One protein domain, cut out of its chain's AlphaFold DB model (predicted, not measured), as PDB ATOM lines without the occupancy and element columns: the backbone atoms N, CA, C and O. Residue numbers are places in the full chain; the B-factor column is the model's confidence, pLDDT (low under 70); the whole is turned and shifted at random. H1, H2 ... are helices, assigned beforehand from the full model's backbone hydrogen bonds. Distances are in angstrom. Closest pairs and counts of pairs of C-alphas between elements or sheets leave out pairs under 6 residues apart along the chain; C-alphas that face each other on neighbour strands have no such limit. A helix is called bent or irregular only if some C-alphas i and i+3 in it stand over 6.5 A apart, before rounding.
ATOM      1  N   ASP A  57      -7.367  41.818  30.669       82.94
ATOM      2  CA  ASP A  57      -6.943  41.535  29.299       82.94
ATOM      3  C   ASP A  57      -8.009  42.029  28.295       82.94
ATOM      4  O   ASP A  57      -9.076  41.411  28.173       82.94
ATOM      5  N   PRO A  58      -7.770  43.162  27.605       82.25
ATOM      6  CA  PRO A  58      -8.679  43.693  26.592       82.25
ATOM      7  C   PRO A  58      -8.586  42.960  25.245       82.25
ATOM      8  O   PRO A  58      -9.454  43.141  24.396       82.25
ATOM      9  N   PHE A  59      -7.559  42.132  25.030       88.44
ATOM     10  CA  PHE A  59      -7.335  41.424  23.768       88.44
ATOM     11  C   PHE A  59      -8.036  40.069  23.734       88.44
ATOM     12  O   PHE A  59      -8.383  39.583  22.659       88.44
ATOM     13  N   LYS A  60      -8.309  39.478  24.904       89.94
ATOM     14  CA  LYS A  60      -8.959  38.168  25.052       89.94
ATOM     15  C   LYS A  60     -10.193  37.941  24.159       89.94
ATOM     16  O   LYS A  60     -10.251  36.872  23.552       89.94
ATOM     17  N   PRO A  61     -11.162  38.873  24.030       90.88
ATOM     18  CA  PRO A  61     -12.332  38.658  23.170       90.88
ATOM     19  C   PRO A  61     -11.987  38.503  21.683       90.88
ATOM     20  O   PRO A  61     -12.746  37.895  20.938       90.88
ATOM     21  N   PHE A  62     -10.839  39.033  21.264       92.94
ATOM     22  CA  PHE A  62     -10.387  39.107  19.873       92.94
ATOM     23  C   PHE A  62      -9.191  38.196  19.585       92.94
ATOM     24  O   PHE A  62      -8.687  38.171  18.465       92.94
ATOM     25  N   ALA A  63      -8.731  37.440  20.586       93.62
ATOM     26  CA  ALA A  63      -7.552  36.593  20.483       93.62
ATOM     27  C   ALA A  63      -7.673  35.567  19.349       93.62
ATOM     28  O   ALA A  63      -6.732  35.398  18.587       93.62
ATOM     29  N   GLN A  64      -8.829  34.912  19.198       93.50
ATOM     30  CA  GLN A  64      -9.014  33.900  18.151       93.50
ATOM     31  C   GLN A  64      -8.983  34.514  16.747       93.50
ATOM     32  O   GLN A  64      -8.205  34.052  15.920       93.50
ATOM     33  N   ASP A  65      -9.705  35.615  16.506       93.00
ATOM     34  CA  ASP A  65      -9.619  36.373  15.247       93.00
ATOM     35  C   ASP A  65      -8.170  36.782  14.924       93.00
ATOM     36  O   ASP A  65      -7.702  36.696  13.782       93.00
ATOM     37  N   PHE A  66      -7.438  37.235  15.946       94.69
ATOM     38  CA  PHE A  66      -6.034  37.595  15.812       94.69
ATOM     39  C   PHE A  66      -5.131  36.386  15.564       94.69
ATOM     40  O   PHE A  66      -4.102  36.543  14.932       94.69
ATOM     41  N   LEU A  67      -5.453  35.177  16.008       94.31
ATOM     42  CA  LEU A  67      -4.654  33.992  15.680       94.31
ATOM     43  C   LEU A  67      -4.993  33.469  14.278       94.31
ATOM     44  O   LEU A  67      -4.099  33.133  13.498       94.31
ATOM     45  N   ASP A  68      -6.275  33.455  13.922       92.50
ATOM     46  CA  ASP A  68      -6.759  32.938  12.643       92.50
ATOM     47  C   ASP A  68      -6.342  33.809  11.455       92.50
ATOM     48  O   ASP A  68      -6.101  33.288  10.367       92.50
ATOM     49  N   SER A  69      -6.141  35.114  11.657       91.75
ATOM     50  CA  SER A  69      -5.649  36.012  10.603       91.75
ATOM     51  C   SER A  69      -4.211  35.722  10.143       91.75
ATOM     52  O   SER A  69      -3.741  36.364   9.205       91.75
ATOM     53  N   ALA A  70      -3.479  34.799  10.777       89.31
ATOM     54  CA  ALA A  70      -2.173  34.327  10.302       89.31
ATOM     55  C   ALA A  70      -2.296  33.183   9.288       89.31
ATOM     56  O   ALA A  70      -1.309  32.787   8.668       89.31
ATOM     57  N   ARG A  71      -3.497  32.623   9.122       84.56
ATOM     58  CA  ARG A  71      -3.734  31.468   8.261       84.56
ATOM     59  C   ARG A  71      -4.153  31.935   6.874       84.56
ATOM     60  O   ARG A  71      -5.080  32.725   6.724       84.56
ATOM     61  N   THR A  72      -3.516  31.384   5.849       72.50
ATOM     62  CA  THR A  72      -4.025  31.478   4.478       72.50
ATOM     63  C   THR A  72      -5.214  30.528   4.342       72.50
ATOM     64  O   THR A  72      -5.058  29.321   4.533       72.50
ATOM     65  N   ALA A  83      -2.813  35.402   4.355       84.50
ATOM     66  CA  ALA A  83      -2.527  35.752   5.744       84.50
ATOM     67  C   ALA A  83      -2.224  37.254   5.901       84.50
ATOM     68  O   ALA A  83      -1.486  37.837   5.101       84.50
ATOM     69  N   LEU A  84      -2.773  37.869   6.951       87.50
ATOM     70  CA  LEU A  84      -2.518  39.272   7.256       87.50
ATOM     71  C   LEU A  84      -1.090  39.452   7.802       87.50
ATOM     72  O   LEU A  84      -0.676  38.705   8.700       87.50
ATOM     73  N   PRO A  85      -0.340  40.460   7.329       90.38
ATOM     74  CA  PRO A  85       0.899  40.887   7.969       90.38
ATOM     75  C   PRO A  85       0.695  41.199   9.461       90.38
ATOM     76  O   PRO A  85      -0.377  41.653   9.868       90.38
ATOM     77  N   LEU A  86       1.716  40.946  10.287       89.94
ATOM     78  CA  LEU A  86       1.620  41.101  11.745       89.94
ATOM     79  C   LEU A  86       1.245  42.531  12.159       89.94
ATOM     80  O   LEU A  86       0.416  42.705  13.044       89.94
ATOM     81  N   ASP A  87       1.826  43.542  11.517       88.12
ATOM     82  CA  ASP A  87       1.546  44.953  11.793       88.12
ATOM     83  C   ASP A  87       0.074  45.305  11.536       88.12
ATOM     84  O   ASP A  87      -0.555  45.960  12.366       88.12
ATOM     85  N   GLN A  88      -0.497  44.811  10.434       89.25
ATOM     86  CA  GLN A  88      -1.904  45.025  10.107       89.25
ATOM     87  C   GLN A  88      -2.832  44.269  11.065       89.25
ATOM     88  O   GLN A  88      -3.796  44.845  11.565       89.25
ATOM     89  N   ALA A  89      -2.520  43.009  11.379       92.50
ATOM     90  CA  ALA A  89      -3.299  42.226  12.336       92.50
ATOM     91  C   ALA A  89      -3.292  42.858  13.738       92.50
ATOM     92  O   ALA A  89      -4.308  42.854  14.430       92.50
ATOM     93  N   LEU A  90      -2.157  43.424  14.155       91.50
ATOM     94  CA  LEU A  90      -2.044  44.122  15.429       91.50
ATOM     95  C   LEU A  90      -2.838  45.441  15.431       91.50
ATOM     96  O   LEU A  90      -3.526  45.728  16.411       91.50
ATOM     97  N   LEU A  91      -2.801  46.212  14.337       89.19
ATOM     98  CA  LEU A  91      -3.628  47.414  14.179       89.19
ATOM     99  C   LEU A  91      -5.125  47.076  14.302       89.19
ATOM    100  O   LEU A  91      -5.835  47.706  15.084       89.19
ATOM    101  N   GLU A  92      -5.593  46.045  13.593       90.88
ATOM    102  CA  GLU A  92      -6.986  45.585  13.660       90.88
ATOM    103  C   GLU A  92      -7.379  45.100  15.059       90.88
ATOM    104  O   GLU A  92      -8.447  45.460  15.563       90.88
ATOM    105  N   LEU A  93      -6.513  44.317  15.716       91.25
ATOM    106  CA  LEU A  93      -6.721  43.862  17.092       91.25
ATOM    107  C   LEU A  93      -6.929  45.048  18.037       91.25
ATOM    108  O   LEU A  93      -7.816  45.015  18.890       91.25
ATOM    109  N   PHE A  94      -6.131  46.100  17.887       86.50
ATOM    110  CA  PHE A  94      -6.181  47.241  18.787       86.50
ATOM    111  C   PHE A  94      -7.380  48.152  18.531       86.50
ATOM    112  O   PHE A  94      -8.010  48.586  19.493       86.50
ATOM    113  N   ILE A  95      -7.768  48.367  17.268       86.31
ATOM    114  CA  ILE A  95      -9.021  49.061  16.928       86.31
ATOM    115  C   ILE A  95     -10.212  48.323  17.551       86.31
ATOM    116  O   ILE A  95     -11.035  48.944  18.222       86.31
ATOM    117  N   LYS A  96     -10.278  46.990  17.405       87.69
ATOM    118  CA  LYS A  96     -11.334  46.162  18.012       87.69
ATOM    119  C   LYS A  96     -11.330  46.251  19.541       87.69
ATOM    120  O   LYS A  96     -12.379  46.472  20.144       87.69
ATOM    121  N   ALA A  97     -10.158  46.116  20.166       84.31
ATOM    122  CA  ALA A  97     -10.011  46.222  21.615       84.31
ATOM    123  C   ALA A  97     -10.488  47.589  22.127       84.31
ATOM    124  O   ALA A  97     -11.272  47.657  23.073       84.31
ATOM    125  N   TYR A  98     -10.089  48.670  21.458       75.06
ATOM    126  CA  TYR A  98     -10.450  50.029  21.847       75.06
ATOM    127  C   TYR A  98     -11.920  50.363  21.589       75.06
ATOM    128  O   TYR A  98     -12.540  51.007  22.422       75.06
ATOM    129  N   ALA A  99     -12.525  49.860  20.509       76.69
ATOM    130  CA  ALA A  99     -13.954  50.047  20.245       76.69
ATOM    131  C   ALA A  99     -14.855  49.477  21.362       76.69
ATOM    132  O   ALA A  99     -16.008  49.876  21.496       76.69
ATOM    133  N   THR A 100     -14.338  48.547  22.174       74.19
ATOM    134  CA  THR A 100     -15.037  48.028  23.365       74.19
ATOM    135  C   THR A 100     -14.691  48.758  24.663       74.19
ATOM    136  O   THR A 100     -15.386  48.605  25.681       74.19
ATOM    137  N   MET A 101     -13.620  49.551  24.648       66.25
ATOM    138  CA  MET A 101     -13.309  50.464  25.732       66.25
ATOM    139  C   MET A 101     -14.288  51.627  25.641       66.25
ATOM    140  O   MET A 101     -14.251  52.430  24.716       66.25
ATOM    141  N   ASP A 102     -15.168  51.725  26.636       62.62
ATOM    142  CA  ASP A 102     -15.860  52.986  26.867       62.62
ATOM    143  C   ASP A 102     -14.771  53.915  27.383       62.62
ATOM    144  O   ASP A 102     -14.317  53.749  28.515       62.62
ATOM    145  N   VAL A 103     -14.272  54.798  26.525       55.56
ATOM    146  CA  VAL A 103     -13.317  55.834  26.906       55.56
ATOM    147  C   VAL A 103     -14.177  56.946  27.479       55.56
ATOM    148  O   VAL A 103     -14.769  57.698  26.702       55.56
ATOM    149  N   PRO A 104     -14.350  57.044  28.809       49.81
ATOM    150  CA  PRO A 104     -15.031  58.207  29.334       49.81
ATOM    151  C   PRO A 104     -14.222  59.438  28.908       49.81
ATOM    152  O   PRO A 104     -12.983  59.359  28.909       49.81
ATOM    153  N   PRO A 105     -14.877  60.569  28.588       50.66
ATOM    154  CA  PRO A 105     -14.202  61.856  28.589       50.66
ATOM    155  C   PRO A 105     -13.598  62.006  29.983       50.66
ATOM    156  O   PRO A 105     -14.279  62.213  30.985       50.66
ATOM    157  N   THR A 106     -12.309  61.707  30.073       56.75
ATOM    158  CA  THR A 106     -11.611  61.713  31.341       56.75
ATOM    159  C   THR A 106     -11.251  63.160  31.554       56.75
ATOM    160  O   THR A 106     -10.421  63.692  30.822       56.75
ATOM    161  N   ASP A 107     -11.879  63.792  32.543       67.25
ATOM    162  CA  ASP A 107     -11.306  64.991  33.129       67.25
ATOM    163  C   ASP A 107      -9.917  64.613  33.660       67.25
ATOM    164  O   ASP A 107      -9.757  64.018  34.732       67.25
ATOM    165  N   MET A 108      -8.908  64.886  32.833       66.19
ATOM    166  CA  MET A 108      -7.524  64.534  33.105       66.19
ATOM    167  C   MET A 108      -7.017  65.272  34.346       66.19
ATOM    168  O   MET A 108      -6.160  64.742  35.048       66.19
ATOM    169  N   GLY A 109      -7.582  66.443  34.665       70.88
ATOM    170  CA  GLY A 109      -7.285  67.177  35.891       70.88
ATOM    171  C   GLY A 109      -7.700  66.384  37.128       70.88
ATOM    172  O   GLY A 109      -6.850  66.059  37.961       70.88
ATOM    173  N   SER A 110      -8.974  65.988  37.204       72.50
ATOM    174  CA  SER A 110      -9.485  65.149  38.299       72.50
ATOM    175  C   SER A 110      -8.760  63.805  38.392       72.50
ATOM    176  O   SER A 110      -8.431  63.341  39.485       72.50
ATOM    177  N   PHE A 111      -8.456  63.179  37.253       75.75
ATOM    178  CA  PHE A 111      -7.715  61.920  37.234       75.75
ATOM    179  C   PHE A 111      -6.298  62.076  37.795       75.75
ATOM    180  O   PHE A 111      -5.890  61.299  38.656       75.75
ATOM    181  N   MET A 112      -5.559  63.102  37.366       76.06
ATOM    182  CA  MET A 112      -4.212  63.365  37.875       76.06
ATOM    183  C   MET A 112      -4.223  63.719  39.364       76.06
ATOM    184  O   MET A 112      -3.335  63.282  40.095       76.06
ATOM    185  N   GLN A 113      -5.242  64.435  39.842       79.00
ATOM    186  CA  GLN A 113      -5.402  64.722  41.267       79.00
ATOM    187  C   GLN A 113      -5.560  63.435  42.091       79.00
ATOM    188  O   GLN A 113      -4.851  63.267  43.082       79.00
ATOM    189  N   ILE A 114      -6.406  62.502  41.638       83.75
ATOM    190  CA  ILE A 114      -6.570  61.182  42.268       83.75
ATOM    191  C   ILE A 114      -5.251  60.395  42.247       83.75
ATOM    192  O   ILE A 114      -4.871  59.783  43.241       83.75
ATOM    193  N   MET A 115      -4.514  60.425  41.135       83.25
ATOM    194  CA  MET A 115      -3.228  59.727  41.031       83.25
ATOM    195  C   MET A 115      -2.169  60.287  41.991       83.25
ATOM    196  O   MET A 115      -1.334  59.529  42.488       83.25
ATOM    197  N   HIS A 116      -2.195  61.594  42.266       80.69
ATOM    198  CA  HIS A 116      -1.312  62.227  43.244       80.69
ATOM    199  C   HIS A 116      -1.700  61.914  44.692       80.69
ATOM    200  O   HIS A 116      -0.806  61.703  45.512       80.69
ATOM    201  N   SER A 117      -2.998  61.869  45.009       82.25
ATOM    202  CA  SER A 117      -3.475  61.534  46.356       82.25
ATOM    203  C   SER A 117      -3.343  60.043  46.675       82.25
ATOM    204  O   SER A 117      -3.153  59.686  47.832       82.25
ATOM    205  N   GLU A 118      -3.379  59.173  45.661       87.25
ATOM    206  CA  GLU A 118      -3.401  57.715  45.826       87.25
ATOM    207  C   GLU A 118      -2.256  56.999  45.080       87.25
ATOM    208  O   GLU A 118      -2.466  56.363  44.038       87.25
ATOM    209  N   PRO A 119      -1.024  56.978  45.630       84.62
ATOM    210  CA  PRO A 119       0.118  56.302  45.004       84.62
ATOM    211  C   PRO A 119      -0.086  54.794  44.765       84.62
ATOM    212  O   PRO A 119       0.585  54.189  43.924       84.62
ATOM    213  N   ALA A 120      -1.000  54.157  45.505       86.88
ATOM    214  CA  ALA A 120      -1.358  52.753  45.306       86.88
ATOM    215  C   ALA A 120      -2.026  52.507  43.940       86.88
ATOM    216  O   ALA A 120      -1.775  51.469  43.320       86.88
ATOM    217  N   LEU A 121      -2.795  53.477  43.429       86.69
ATOM    218  CA  LEU A 121      -3.409  53.398  42.102       86.69
ATOM    219  C   LEU A 121      -2.354  53.417  40.991       86.69
ATOM    220  O   LEU A 121      -2.487  52.680  40.016       86.69
ATOM    221  N   MET A 122      -1.249  54.150  41.176       83.50
ATOM    222  CA  MET A 122      -0.112  54.118  40.248       83.50
ATOM    223  C   MET A 122       0.506  52.721  40.155       83.50
ATOM    224  O   MET A 122       0.715  52.198  39.061       83.50
ATOM    225  N   LYS A 123       0.740  52.067  41.301       85.50
ATOM    226  CA  LYS A 123       1.260  50.688  41.328       85.50
ATOM    227  C   LYS A 123       0.313  49.720  40.621       85.50
ATOM    228  O   LYS A 123       0.766  48.876  39.850       85.50
ATOM    229  N   ARG A 124      -0.998  49.855  40.853       86.00
ATOM    230  CA  ARG A 124      -2.029  49.044  40.191       86.00
ATOM    231  C   ARG A 124      -2.047  49.273  38.681       86.00
ATOM    232  O   ARG A 124      -2.108  48.304  37.929       86.00
ATOM    233  N   MET A 125      -1.943  50.522  38.238       83.19
ATOM    234  CA  MET A 125      -1.908  50.877  36.821       83.19
ATOM    235  C   MET A 125      -0.683  50.289  36.119       83.19
ATOM    236  O   MET A 125      -0.836  49.676  35.064       83.19
ATOM    237  N   ILE A 126       0.506  50.403  36.724       85.81
ATOM    238  CA  ILE A 126       1.742  49.796  36.207       85.81
ATOM    239  C   ILE A 126       1.580  48.278  36.108       85.81
ATOM    240  O   ILE A 126       1.839  47.699  35.057       85.81
ATOM    241  N   HIS A 127       1.091  47.633  37.170       87.06
ATOM    242  CA  HIS A 127       0.864  46.189  37.175       87.06
ATOM    243  C   HIS A 127      -0.102  45.754  36.065       87.06
ATOM    244  O   HIS A 127       0.174  44.808  35.332       87.06
ATOM    245  N   SER A 128      -1.204  46.485  35.897       84.94
ATOM    246  CA  SER A 128      -2.196  46.229  34.856       84.94
ATOM    247  C   SER A 128      -1.626  46.446  33.448       84.94
ATOM    248  O   SER A 128      -1.881  45.649  32.549       84.94
ATOM    249  N   ALA A 129      -0.804  47.480  33.245       83.94
ATOM    250  CA  ALA A 129      -0.118  47.717  31.977       83.94
ATOM    251  C   ALA A 129       0.857  46.581  31.632       83.94
ATOM    252  O   ALA A 129       0.822  46.074  30.513       83.94
ATOM    253  N   MET A 130       1.652  46.120  32.605       88.38
ATOM    254  CA  MET A 130       2.565  44.985  32.429       88.38
ATOM    255  C   MET A 130       1.814  43.685  32.110       88.38
ATOM    256  O   MET A 130       2.251  42.919  31.255       88.38
ATOM    257  N   GLN A 131       0.669  43.438  32.757       88.38
ATOM    258  CA  GLN A 131      -0.180  42.279  32.456       88.38
ATOM    259  C   GLN A 131      -0.723  42.323  31.025       88.38
ATOM    260  O   GLN A 131      -0.625  41.326  30.312       88.38
ATOM    261  N   ARG A 132      -1.236  43.477  30.577       87.75
ATOM    262  CA  ARG A 132      -1.712  43.653  29.195       87.75
ATOM    263  C   ARG A 132      -0.598  43.455  28.172       87.75
ATOM    264  O   ARG A 132      -0.810  42.804  27.155       87.75
ATOM    265  N   GLN A 133       0.586  43.995  28.450       90.62
ATOM    266  CA  GLN A 133       1.756  43.829  27.593       90.62
ATOM    267  C   GLN A 133       2.166  42.356  27.483       90.62
ATOM    268  O   GLN A 133       2.396  41.870  26.378       90.62
ATOM    269  N   ARG A 134       2.198  41.624  28.607       91.88
ATOM    270  CA  ARG A 134       2.488  40.184  28.620       91.88
ATOM    271  C   ARG A 134       1.455  39.391  27.817       91.88
ATOM    272  O   ARG A 134       1.845  38.580  26.986       91.88
ATOM    273  N   ALA A 135       0.164  39.662  28.011       91.94
ATOM    274  CA  ALA A 135      -0.904  39.006  27.254       91.94
ATOM    275  C   ALA A 135      -0.753  39.234  25.739       91.94
ATOM    276  O   ALA A 135      -0.892  38.304  24.947       91.94
ATOM    277  N   LEU A 136      -0.390  40.454  25.325       94.00
ATOM    278  CA  LEU A 136      -0.113  40.754  23.921       94.00
ATOM    279  C   LEU A 136       1.122  40.006  23.395       94.00
ATOM    280  O   LEU A 136       1.077  39.470  22.290       94.00
ATOM    281  N   ALA A 137       2.211  39.942  24.168       95.44
ATOM    282  CA  ALA A 137       3.406  39.182  23.793       95.44
ATOM    283  C   ALA A 137       3.089  37.691  23.605       95.44
ATOM    284  O   ALA A 137       3.505  37.092  22.616       95.44
ATOM    285  N   GLU A 138       2.298  37.107  24.506       95.00
ATOM    286  CA  GLU A 138       1.851  35.715  24.412       95.00
ATOM    287  C   GLU A 138       1.019  35.473  23.141       95.00
ATOM    288  O   GLU A 138       1.241  34.479  22.449       95.00
ATOM    289  N   LEU A 139       0.122  36.397  22.774       95.38
ATOM    290  CA  LEU A 139      -0.636  36.315  21.519       95.38
ATOM    291  C   LEU A 139       0.257  36.438  20.280       95.38
ATOM    292  O   LEU A 139       0.067  35.696  19.315       95.38
ATOM    293  N   ILE A 140       1.237  37.345  20.292       95.94
ATOM    294  CA  ILE A 140       2.187  37.510  19.182       95.94
ATOM    295  C   ILE A 140       3.033  36.246  19.013       95.94
ATOM    296  O   ILE A 140       3.173  35.763  17.890       95.94
ATOM    297  N   ALA A 141       3.562  35.692  20.108       96.50
ATOM    298  CA  ALA A 141       4.351  34.464  20.073       96.50
ATOM    299  C   ALA A 141       3.534  33.299  19.497       96.50
ATOM    300  O   ALA A 141       3.983  32.635  18.565       96.50
ATOM    301  N   GLN A 142       2.294  33.118  19.967       95.38
ATOM    302  CA  GLN A 142       1.381  32.097  19.444       95.38
ATOM    303  C   GLN A 142       1.097  32.281  17.950       95.38
ATOM    304  O   GLN A 142       1.185  31.320  17.185       95.38
ATOM    305  N   ARG A 143       0.792  33.510  17.512       94.81
ATOM    306  CA  ARG A 143       0.511  33.823  16.102       94.81
ATOM    307  C   ARG A 143       1.699  33.498  15.195       94.81
ATOM    308  O   ARG A 143       1.509  33.001  14.089       94.81
ATOM    309  N   GLN A 144       2.906  33.790  15.667       93.81
ATOM    310  CA  GLN A 144       4.147  33.639  14.909       93.81
ATOM    311  C   GLN A 144       4.790  32.250  15.073       93.81
ATOM    312  O   GLN A 144       5.861  32.023  14.516       93.81
ATOM    313  N   ALA A 145       4.148  31.335  15.814       94.31
ATOM    314  CA  ALA A 145       4.682  30.018  16.172       94.31
ATOM    315  C   ALA A 145       6.076  30.087  16.832       94.31
ATOM    316  O   ALA A 145       6.973  29.310  16.507       94.31
ATOM    317  N   LEU A 146       6.248  31.044  17.747       95.56
ATOM    318  CA  LEU A 146       7.459  31.259  18.539       95.56
ATOM    319  C   LEU A 146       7.309  30.659  19.943       95.56
ATOM    320  O   LEU A 146       6.198  30.387  20.405       95.56
ATOM    321  N   GLU A 147       8.435  30.496  20.635       93.00
ATOM    322  CA  GLU A 147       8.447  30.040  22.025       93.00
ATOM    323  C   GLU A 147       7.778  31.058  22.969       93.00
ATOM    324  O   GLU A 147       7.793  32.271  22.713       93.00
ATOM    325  N   PRO A 148       7.210  30.601  24.100       83.00
ATOM    326  CA  PRO A 148       6.804  31.498  25.172       83.00
ATOM    327  C   PRO A 148       7.975  32.397  25.593       83.00
ATOM    328  O   PRO A 148       9.091  31.922  25.777       83.00
ATOM    329  N   GLU A 149       7.711  33.693  25.763       86.56
ATOM    330  CA  GLU A 149       8.718  34.703  26.143       86.56
ATOM    331  C   GLU A 149       9.794  34.995  25.073       86.56
ATOM    332  O   GLU A 149      10.824  35.601  25.382       86.56
ATOM    333  N   ASP A 150       9.540  34.650  23.805       96.31
ATOM    334  CA  ASP A 150      10.425  34.992  22.688       96.31
ATOM    335  C   ASP A 150      10.764  36.510  22.645       96.31
ATOM    336  O   ASP A 150       9.864  37.360  22.766       96.31
ATOM    337  N   PRO A 151      12.048  36.896  22.464       95.44
ATOM    338  CA  PRO A 151      12.467  38.298  22.451       95.44
ATOM    339  C   PRO A 151      11.770  39.159  21.394       95.44
ATOM    340  O   PRO A 151      11.505  40.334  21.653       95.44
ATOM    341  N   PHE A 152      11.451  38.599  20.222       94.69
ATOM    342  CA  PHE A 152      10.720  39.313  19.178       94.69
ATOM    343  C   PHE A 152       9.299  39.632  19.636       94.69
ATOM    344  O   PHE A 152       8.869  40.778  19.519       94.69
ATOM    345  N   ALA A 153       8.582  38.660  20.205       95.44
ATOM    346  CA  ALA A 153       7.217  38.869  20.685       95.44
ATOM    347  C   ALA A 153       7.163  39.898  21.829       95.44
ATOM    348  O   ALA A 153       6.318  40.800  21.834       95.44
ATOM    349  N   ASN A 154       8.125  39.826  22.751       94.75
ATOM    350  CA  ASN A 154       8.278  40.796  23.832       94.75
ATOM    351  C   ASN A 154       8.577  42.207  23.303       94.75
ATOM    352  O   ASN A 154       7.914  43.170  23.697       94.75
ATOM    353  N   LEU A 155       9.527  42.356  22.376       93.94
ATOM    354  CA  LEU A 155       9.856  43.658  21.794       93.94
ATOM    355  C   LEU A 155       8.688  44.228  20.979       93.94
ATOM    356  O   LEU A 155       8.336  45.395  21.156       93.94
ATOM    357  N   ALA A 156       8.053  43.405  20.143       92.38
ATOM    358  CA  ALA A 156       6.902  43.798  19.338       92.38
ATOM    359  C   ALA A 156       5.748  44.282  20.226       92.38
ATOM    360  O   ALA A 156       5.228  45.372  19.999       92.38
ATOM    361  N   SER A 157       5.408  43.541  21.288       94.19
ATOM    362  CA  SER A 157       4.373  43.955  22.247       94.19
ATOM    363  C   SER A 157       4.709  45.280  22.944       94.19
ATOM    364  O   SER A 157       3.820  46.105  23.151       94.19
ATOM    365  N   THR A 158       5.986  45.519  23.265       93.12
ATOM    366  CA  THR A 158       6.457  46.742  23.933       93.12
ATOM    367  C   THR A 158       6.322  47.953  23.019       93.12
ATOM    368  O   THR A 158       5.694  48.944  23.391       93.12
ATOM    369  N   LEU A 159       6.879  47.864  21.807       91.31
ATOM    370  CA  LEU A 159       6.810  48.932  20.809       91.31
ATOM    371  C   LEU A 159       5.359  49.256  20.461       91.31
ATOM    372  O   LEU A 159       4.969  50.421  20.419       91.31
ATOM    373  N   PHE A 160       4.548  48.215  20.280       88.44
ATOM    374  CA  PHE A 160       3.133  48.349  19.988       88.44
ATOM    375  C   PHE A 160       2.366  49.023  21.133       88.44
ATOM    376  O   PHE A 160       1.606  49.959  20.897       88.44
ATOM    377  N   SER A 161       2.598  48.600  22.380       87.56
ATOM    378  CA  SER A 161       1.958  49.194  23.564       87.56
ATOM    379  C   SER A 161       2.323  50.670  23.731       87.56
ATOM    380  O   SER A 161       1.475  51.475  24.115       87.56
ATOM    381  N   GLN A 162       3.566  51.042  23.415       90.19
ATOM    382  CA  GLN A 162       4.007  52.432  23.473       90.19
ATOM    383  C   GLN A 162       3.365  53.279  22.371       90.19
ATOM    384  O   GLN A 162       2.901  54.382  22.646       90.19
ATOM    385  N   LEU A 163       3.286  52.754  21.147       88.44
ATOM    386  CA  LEU A 163       2.623  53.419  20.026       88.44
ATOM    387  C   LEU A 163       1.142  53.686  20.329       88.44
ATOM    388  O   LEU A 163       0.656  54.800  20.159       88.44
ATOM    389  N   ALA A 164       0.462  52.677  20.871       80.69
ATOM    390  CA  ALA A 164      -0.901  52.767  21.373       80.69
ATOM    391  C   ALA A 164      -1.073  53.859  22.444       80.69
ATOM    392  O   ALA A 164      -1.997  54.669  22.361       80.69
ATOM    393  N   MET A 165      -0.178  53.901  23.436       82.81
ATOM    394  CA  MET A 165      -0.192  54.927  24.481       82.81
ATOM    395  C   MET A 165      -0.017  56.333  23.891       82.81
ATOM    396  O   MET A 165      -0.745  57.246  24.271       82.81
ATOM    397  N   THR A 166       0.902  56.508  22.939       86.81
ATOM    398  CA  THR A 166       1.118  57.793  22.259       86.81
ATOM    399  C   THR A 166      -0.121  58.237  21.479       86.81
ATOM    400  O   THR A 166      -0.564  59.369  21.657       86.81
ATOM    401  N   SER A 167      -0.747  57.345  20.703       85.50
ATOM    402  CA  SER A 167      -2.008  57.645  20.005       85.50
ATOM    403  C   SER A 167      -3.135  58.029  20.967       85.50
ATOM    404  O   SER A 167      -3.925  58.925  20.678       85.50
ATOM    405  N   PHE A 168      -3.205  57.389  22.136       78.06
ATOM    406  CA  PHE A 168      -4.191  57.720  23.162       78.06
ATOM    407  C   PHE A 168      -3.948  59.091  23.803       78.06
ATOM    408  O   PHE A 168      -4.885  59.870  23.968       78.06
ATOM    409  N   GLN A 169      -2.696  59.418  24.126       79.69
ATOM    410  CA  GLN A 169      -2.329  60.736  24.650       79.69
ATOM    411  C   GLN A 169      -2.658  61.852  23.657       79.69
ATOM    412  O   GLN A 169      -3.187  62.887  24.052       79.69
ATOM    413  N   GLU A 170      -2.392  61.627  22.373       82.94
ATOM    414  CA  GLU A 170      -2.730  62.562  21.304       82.94
ATOM    415  C   GLU A 170      -4.245  62.742  21.164       82.94
ATOM    416  O   GLU A 170      -4.730  63.872  21.084       82.94
ATOM    417  N   PHE A 171      -5.002  61.644  21.215       79.06
ATOM    418  CA  PHE A 171      -6.461  61.673  21.193       79.06
ATOM    419  C   PHE A 171      -7.047  62.478  22.366       79.06
ATOM    420  O   PHE A 171      -7.910  63.335  22.154       79.06
ATOM    421  N   ILE A 172      -6.540  62.273  23.588       71.25
ATOM    422  CA  ILE A 172      -6.965  63.047  24.765       71.25
ATOM    423  C   ILE A 172      -6.528  64.513  24.654       71.25
ATOM    424  O   ILE A 172      -7.328  65.412  24.927       71.25
ATOM    425  N   GLY A 173      -5.289  64.779  24.237       68.88
ATOM    426  CA  GLY A 173      -4.757  66.138  24.106       68.88
ATOM    427  C   GLY A 173      -5.582  67.010  23.155       68.88
ATOM    428  O   GLY A 173      -5.863  68.164  23.476       68.88
ATOM    429  N   HIS A 174      -6.061  66.442  22.045       60.00
ATOM    430  CA  HIS A 174      -6.928  67.140  21.087       60.00
ATOM    431  C   HIS A 174      -8.368  67.335  21.586       60.00
ATOM    432  O   HIS A 174      -9.003  68.334  21.259       60.00
ATOM    433  N   SER A 175      -8.890  66.425  22.418       52.38
ATOM    434  CA  SER A 175     -10.194  66.635  23.070       52.38
ATOM    435  C   SER A 175     -10.147  67.773  24.105       52.38
ATOM    436  O   SER A 175     -11.107  68.526  24.271       52.38
ATOM    437  N   SER A 176      -8.986  67.957  24.743       46.09
ATOM    438  CA  SER A 176      -8.752  69.012  25.733       46.09
ATOM    439  C   SER A 176      -8.546  70.381  25.076       46.09
ATOM    440  O   SER A 176      -9.020  71.382  25.607       46.09
ATOM    441  N   SER A 177      -7.903  70.440  23.900       41.38
ATOM    442  CA  SER A 177      -7.687  71.702  23.176       41.38
ATOM    443  C   SER A 177      -8.981  72.308  22.626       41.38
ATOM    444  O   SER A 177      -9.140  73.528  22.661       41.38
ATOM    445  N   CYS A 178      -9.950  71.471  22.234       39.69
ATOM    446  CA  CYS A 178     -11.297  71.911  21.852       39.69
ATOM    447  C   CYS A 178     -12.062  72.569  23.023       39.69
ATOM    448  O   CYS A 178     -12.946  73.391  22.802       39.69
ATOM    449  N   SER A 179     -11.669  72.279  24.270       38.97
ATOM    450  CA  SER A 179     -12.253  72.883  25.477       38.97
ATOM    451  C   SER A 179     -11.542  74.169  25.933       38.97
ATOM    452  O   SER A 179     -12.068  74.888  26.779       38.97
ATOM    453  N   ALA A 200     -20.042  59.342  20.454       66.00
ATOM    454  CA  ALA A 200     -19.150  58.186  20.594       66.00
ATOM    455  C   ALA A 200     -18.635  57.616  19.245       66.00
ATOM    456  O   ALA A 200     -17.461  57.243  19.189       66.00
ATOM    457  N   PRO A 201     -19.439  57.570  18.158       69.62
ATOM    458  CA  PRO A 201     -18.947  57.213  16.826       69.62
ATOM    459  C   PRO A 201     -17.849  58.148  16.298       69.62
ATOM    460  O   PRO A 201     -16.824  57.661  15.830       69.62
ATOM    461  N   ASP A 202     -18.019  59.466  16.431       76.06
ATOM    462  CA  ASP A 202     -17.047  60.453  15.932       76.06
ATOM    463  C   ASP A 202     -15.701  60.339  16.669       76.06
ATOM    464  O   ASP A 202     -14.626  60.363  16.059       76.06
ATOM    465  N   ALA A 203     -15.763  60.118  17.985       74.38
ATOM    466  CA  ALA A 203     -14.599  59.899  18.832       74.38
ATOM    467  C   ALA A 203     -13.816  58.633  18.435       74.38
ATOM    468  O   ALA A 203     -12.580  58.647  18.386       74.38
ATOM    469  N   LEU A 204     -14.518  57.538  18.125       76.50
ATOM    470  CA  LEU A 204     -13.898  56.287  17.687       76.50
ATOM    471  C   LEU A 204     -13.239  56.431  16.308       76.50
ATOM    472  O   LEU A 204     -12.113  55.960  16.119       76.50
ATOM    473  N   ASP A 205     -13.894  57.116  15.372       83.50
ATOM    474  CA  ASP A 205     -13.345  57.394  14.042       83.50
ATOM    475  C   ASP A 205     -12.085  58.263  14.135       83.50
ATOM    476  O   ASP A 205     -11.051  57.947  13.533       83.50
ATOM    477  N   ARG A 206     -12.114  59.319  14.959       85.50
ATOM    478  CA  ARG A 206     -10.938  60.166  15.200       85.50
ATOM    479  C   ARG A 206      -9.786  59.373  15.808       85.50
ATOM    480  O   ARG A 206      -8.652  59.515  15.349       85.50
ATOM    481  N   PHE A 207     -10.052  58.549  16.820       83.19
ATOM    482  CA  PHE A 207      -9.021  57.711  17.433       83.19
ATOM    483  C   PHE A 207      -8.420  56.726  16.429       83.19
ATOM    484  O   PHE A 207      -7.199  56.608  16.328       83.19
ATOM    485  N   THR A 208      -9.271  56.063  15.645       86.00
ATOM    486  CA  THR A 208      -8.855  55.116  14.604       86.00
ATOM    487  C   THR A 208      -7.946  55.789  13.579       86.00
ATOM    488  O   THR A 208      -6.932  55.210  13.177       86.00
ATOM    489  N   ARG A 209      -8.249  57.037  13.202       89.25
ATOM    490  CA  ARG A 209      -7.402  57.839  12.315       89.25
ATOM    491  C   ARG A 209      -6.030  58.132  12.932       89.25
ATOM    492  O   ARG A 209      -5.028  57.808  12.303       89.25
ATOM    493  N   ILE A 210      -5.979  58.660  14.160       88.69
ATOM    494  CA  ILE A 210      -4.719  58.956  14.879       88.69
ATOM    495  C   ILE A 210      -3.859  57.696  15.017       88.69
ATOM    496  O   ILE A 210      -2.652  57.705  14.778       88.69
ATOM    497  N   LEU A 211      -4.480  56.578  15.393       86.81
ATOM    498  CA  LEU A 211      -3.798  55.298  15.499       86.81
ATOM    499  C   LEU A 211      -3.209  54.882  14.148       86.81
ATOM    500  O   LEU A 211      -2.015  54.619  14.057       86.81
ATOM    501  N   THR A 212      -4.013  54.880  13.086       89.56
ATOM    502  CA  THR A 212      -3.563  54.494  11.741       89.56
ATOM    503  C   THR A 212      -2.416  55.384  11.242       89.56
ATOM    504  O   THR A 212      -1.437  54.875  10.690       89.56
ATOM    505  N   GLU A 213      -2.489  56.696  11.481       91.06
ATOM    506  CA  GLU A 213      -1.425  57.658  11.165       91.06
ATOM    507  C   GLU A 213      -0.123  57.311  11.912       91.06
ATOM    508  O   GLU A 213       0.921  57.126  11.278       91.06
ATOM    509  N   ASN A 214      -0.182  57.084  13.226       89.88
ATOM    510  CA  ASN A 214       0.987  56.710  14.030       89.88
ATOM    511  C   ASN A 214       1.577  55.345  13.620       89.88
ATOM    512  O   ASN A 214       2.802  55.191  13.558       89.88
ATOM    513  N   PHE A 215       0.744  54.375  13.230       87.88
ATOM    514  CA  PHE A 215       1.204  53.115  12.630       87.88
ATOM    515  C   PHE A 215       1.939  53.326  11.308       87.88
ATOM    516  O   PHE A 215       2.970  52.693  11.067       87.88
ATOM    517  N   SER A 216       1.459  54.238  10.462       87.62
ATOM    518  CA  SER A 216       2.137  54.571   9.207       87.62
ATOM    519  C   SER A 216       3.525  55.181   9.455       87.62
ATOM    520  O   SER A 216       4.489  54.837   8.764       87.62
ATOM    521  N   HIS A 217       3.666  56.016  10.492       88.88
ATOM    522  CA  HIS A 217       4.951  56.578  10.910       88.88
ATOM    523  C   HIS A 217       5.913  55.499  11.411       88.88
ATOM    524  O   HIS A 217       7.070  55.473  10.989       88.88
ATOM    525  N   ALA A 218       5.431  54.562  12.233       86.19
ATOM    526  CA  ALA A 218       6.227  53.423  12.684       86.19
ATOM    527  C   ALA A 218       6.686  52.549  11.503       86.19
ATOM    528  O   ALA A 218       7.864  52.211  11.403       86.19
ATOM    529  N   ARG A 219       5.799  52.253  10.542       84.38
ATOM    530  CA  ARG A 219       6.165  51.512   9.322       84.38
ATOM    531  C   ARG A 219       7.235  52.221   8.501       84.38
ATOM    532  O   ARG A 219       8.112  51.555   7.968       84.38
ATOM    533  N   ARG A 220       7.204  53.553   8.411       86.25
ATOM    534  CA  ARG A 220       8.249  54.329   7.724       86.25
ATOM    535  C   ARG A 220       9.605  54.252   8.435       86.25
ATOM    536  O   ARG A 220      10.627  54.330   7.765       86.25
ATOM    537  N   LEU A 221       9.621  54.118   9.761       82.50
ATOM    538  CA  LEU A 221      10.855  53.983  10.542       82.50
ATOM    539  C   LEU A 221      11.522  52.613  10.343       82.50
ATOM    540  O   LEU A 221      12.745  52.535  10.285       82.50
ATOM    541  N   PHE A 222      10.721  51.548  10.249       79.31
ATOM    542  CA  PHE A 222      11.204  50.163  10.159       79.31
ATOM    543  C   PHE A 222      11.194  49.583   8.736       79.31
ATOM    544  O   PHE A 222      11.684  48.476   8.526       79.31
ATOM    545  N   GLY A 223      10.625  50.299   7.767       71.12
ATOM    546  CA  GLY A 223      10.556  49.883   6.372       71.12
ATOM    547  C   GLY A 223      11.798  50.274   5.569       71.12
ATOM    548  O   GLY A 223      12.136  51.454   5.481       71.12
ATOM    549  N   THR A 224      12.411  49.272   4.935       44.50
ATOM    550  CA  THR A 224      13.210  49.389   3.701       44.50
ATOM    551  C   THR A 224      12.503  48.649   2.584       44.50
ATOM    552  O   THR A 224      12.157  47.470   2.835       44.50
TER     553      THR A 224
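What this domain is: This is residues 57 to 72, 83 to 179 and 200 to 224 of the 224 residues of the protein "HTH tetR-type domain-containing protein" of Glutamicibacter sp. BW78 (UniProt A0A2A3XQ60). Two long helices, H4 and H5, make a V, meeting where H4 ends and H5 begins, and the shorter H3 stands across the open end of the V. H6 crosses H5 as an X, H2 runs side by side with H6, and H1 packs on H2 and on the last turns of H4. Residues 116 to 121, of which 119 to 121 belong to H4, stick out at the corner between H3 and H4. The printed part has 138 residues, with six named helices in the order H1 to H6 and no named strand; its class is all helix. It is compact, with a radius of gyration of the C-alphas of 16.1 A and spans of 47, 33 and 29 A.

Where its parts are: H1, residues 60 to 68, begins with C-alpha 60 at (-8.959, 38.168, 25.052); it is irregular, with C-alphas 61 and 64 at 7.7 A. H2 holds residues 86 to 100 and is 21.5 A long from first to last C-alpha. H3 holds residues 108 to 117. H4, residues 119 to 143, measures 36.6 A and begins with C-alpha 119 at (0.118, 56.302, 45.004). H5, residues 151 to 179, measures 42.6 A. H6, residues 200 to 222, measures 33.1 A and ends with C-alpha 222 at (11.204, 50.163, 10.159).

How they stand to each other: The helix packing is part aligned, part crossed, with 3 of 5 touching pairs at a shallow tilt. H1 touches H2 at a shallow tilt of 27 degrees, opposite ways; their closest C-alphas, of Phe 66 and Ala 89, are 6.4 A apart. H1 touches H4 at residues 139 to 143 of H4 alone, with the closest C-alphas, of Leu 67 and Arg 143, 5.2 A apart. H2 touches H6 at a shallow tilt of 21 degrees, opposite ways, closest at the C-alphas of Ile 95 and Thr 208, 6.5 A. H2 is near H4 and near H5. H3 and H4 are close but not clearly touching, with the C-alphas of Met 115 and Leu 121 closest at 6.4 A; their steep tilt of 67 degrees is only just short of about perpendicular. H3 and H5 are only just apart, at 8.5 A. Residues 133 to 141 of H4 touch residues 153 to 161 of H5 at a steep tilt of 52 degrees, opposite ways; the closest C-alphas, of Ala 137 and Ala 153, are 4.9 A apart. H5 touches H6 at a steep tilt of 46 degrees, closest at the C-alphas of Ser 167 and Leu 211, 5.4 A. In H3, H4 and H6 every O i to N i+4 pair is within hydrogen-bond range; in H1 it is 3 of 5, in H2 10 of 11 and in H5 24 of 25.

The domain as a whole: The two farthest C-alphas, of Thr 72 and Ser 117, are 51.6 A apart. Residues 73 to 82 and 180 to 199 are not printed, and the C-alphas across these cuts are 4.7 A and 17.0 A apart. Of the links printed whole, H3 to H4 is tight, and H2 to H3 and H4 to H5 are short. The mean pLDDT of the printed part is 82.9; residues 101 to 108, 173 to 179, 200 to 201 and 224 are under 70.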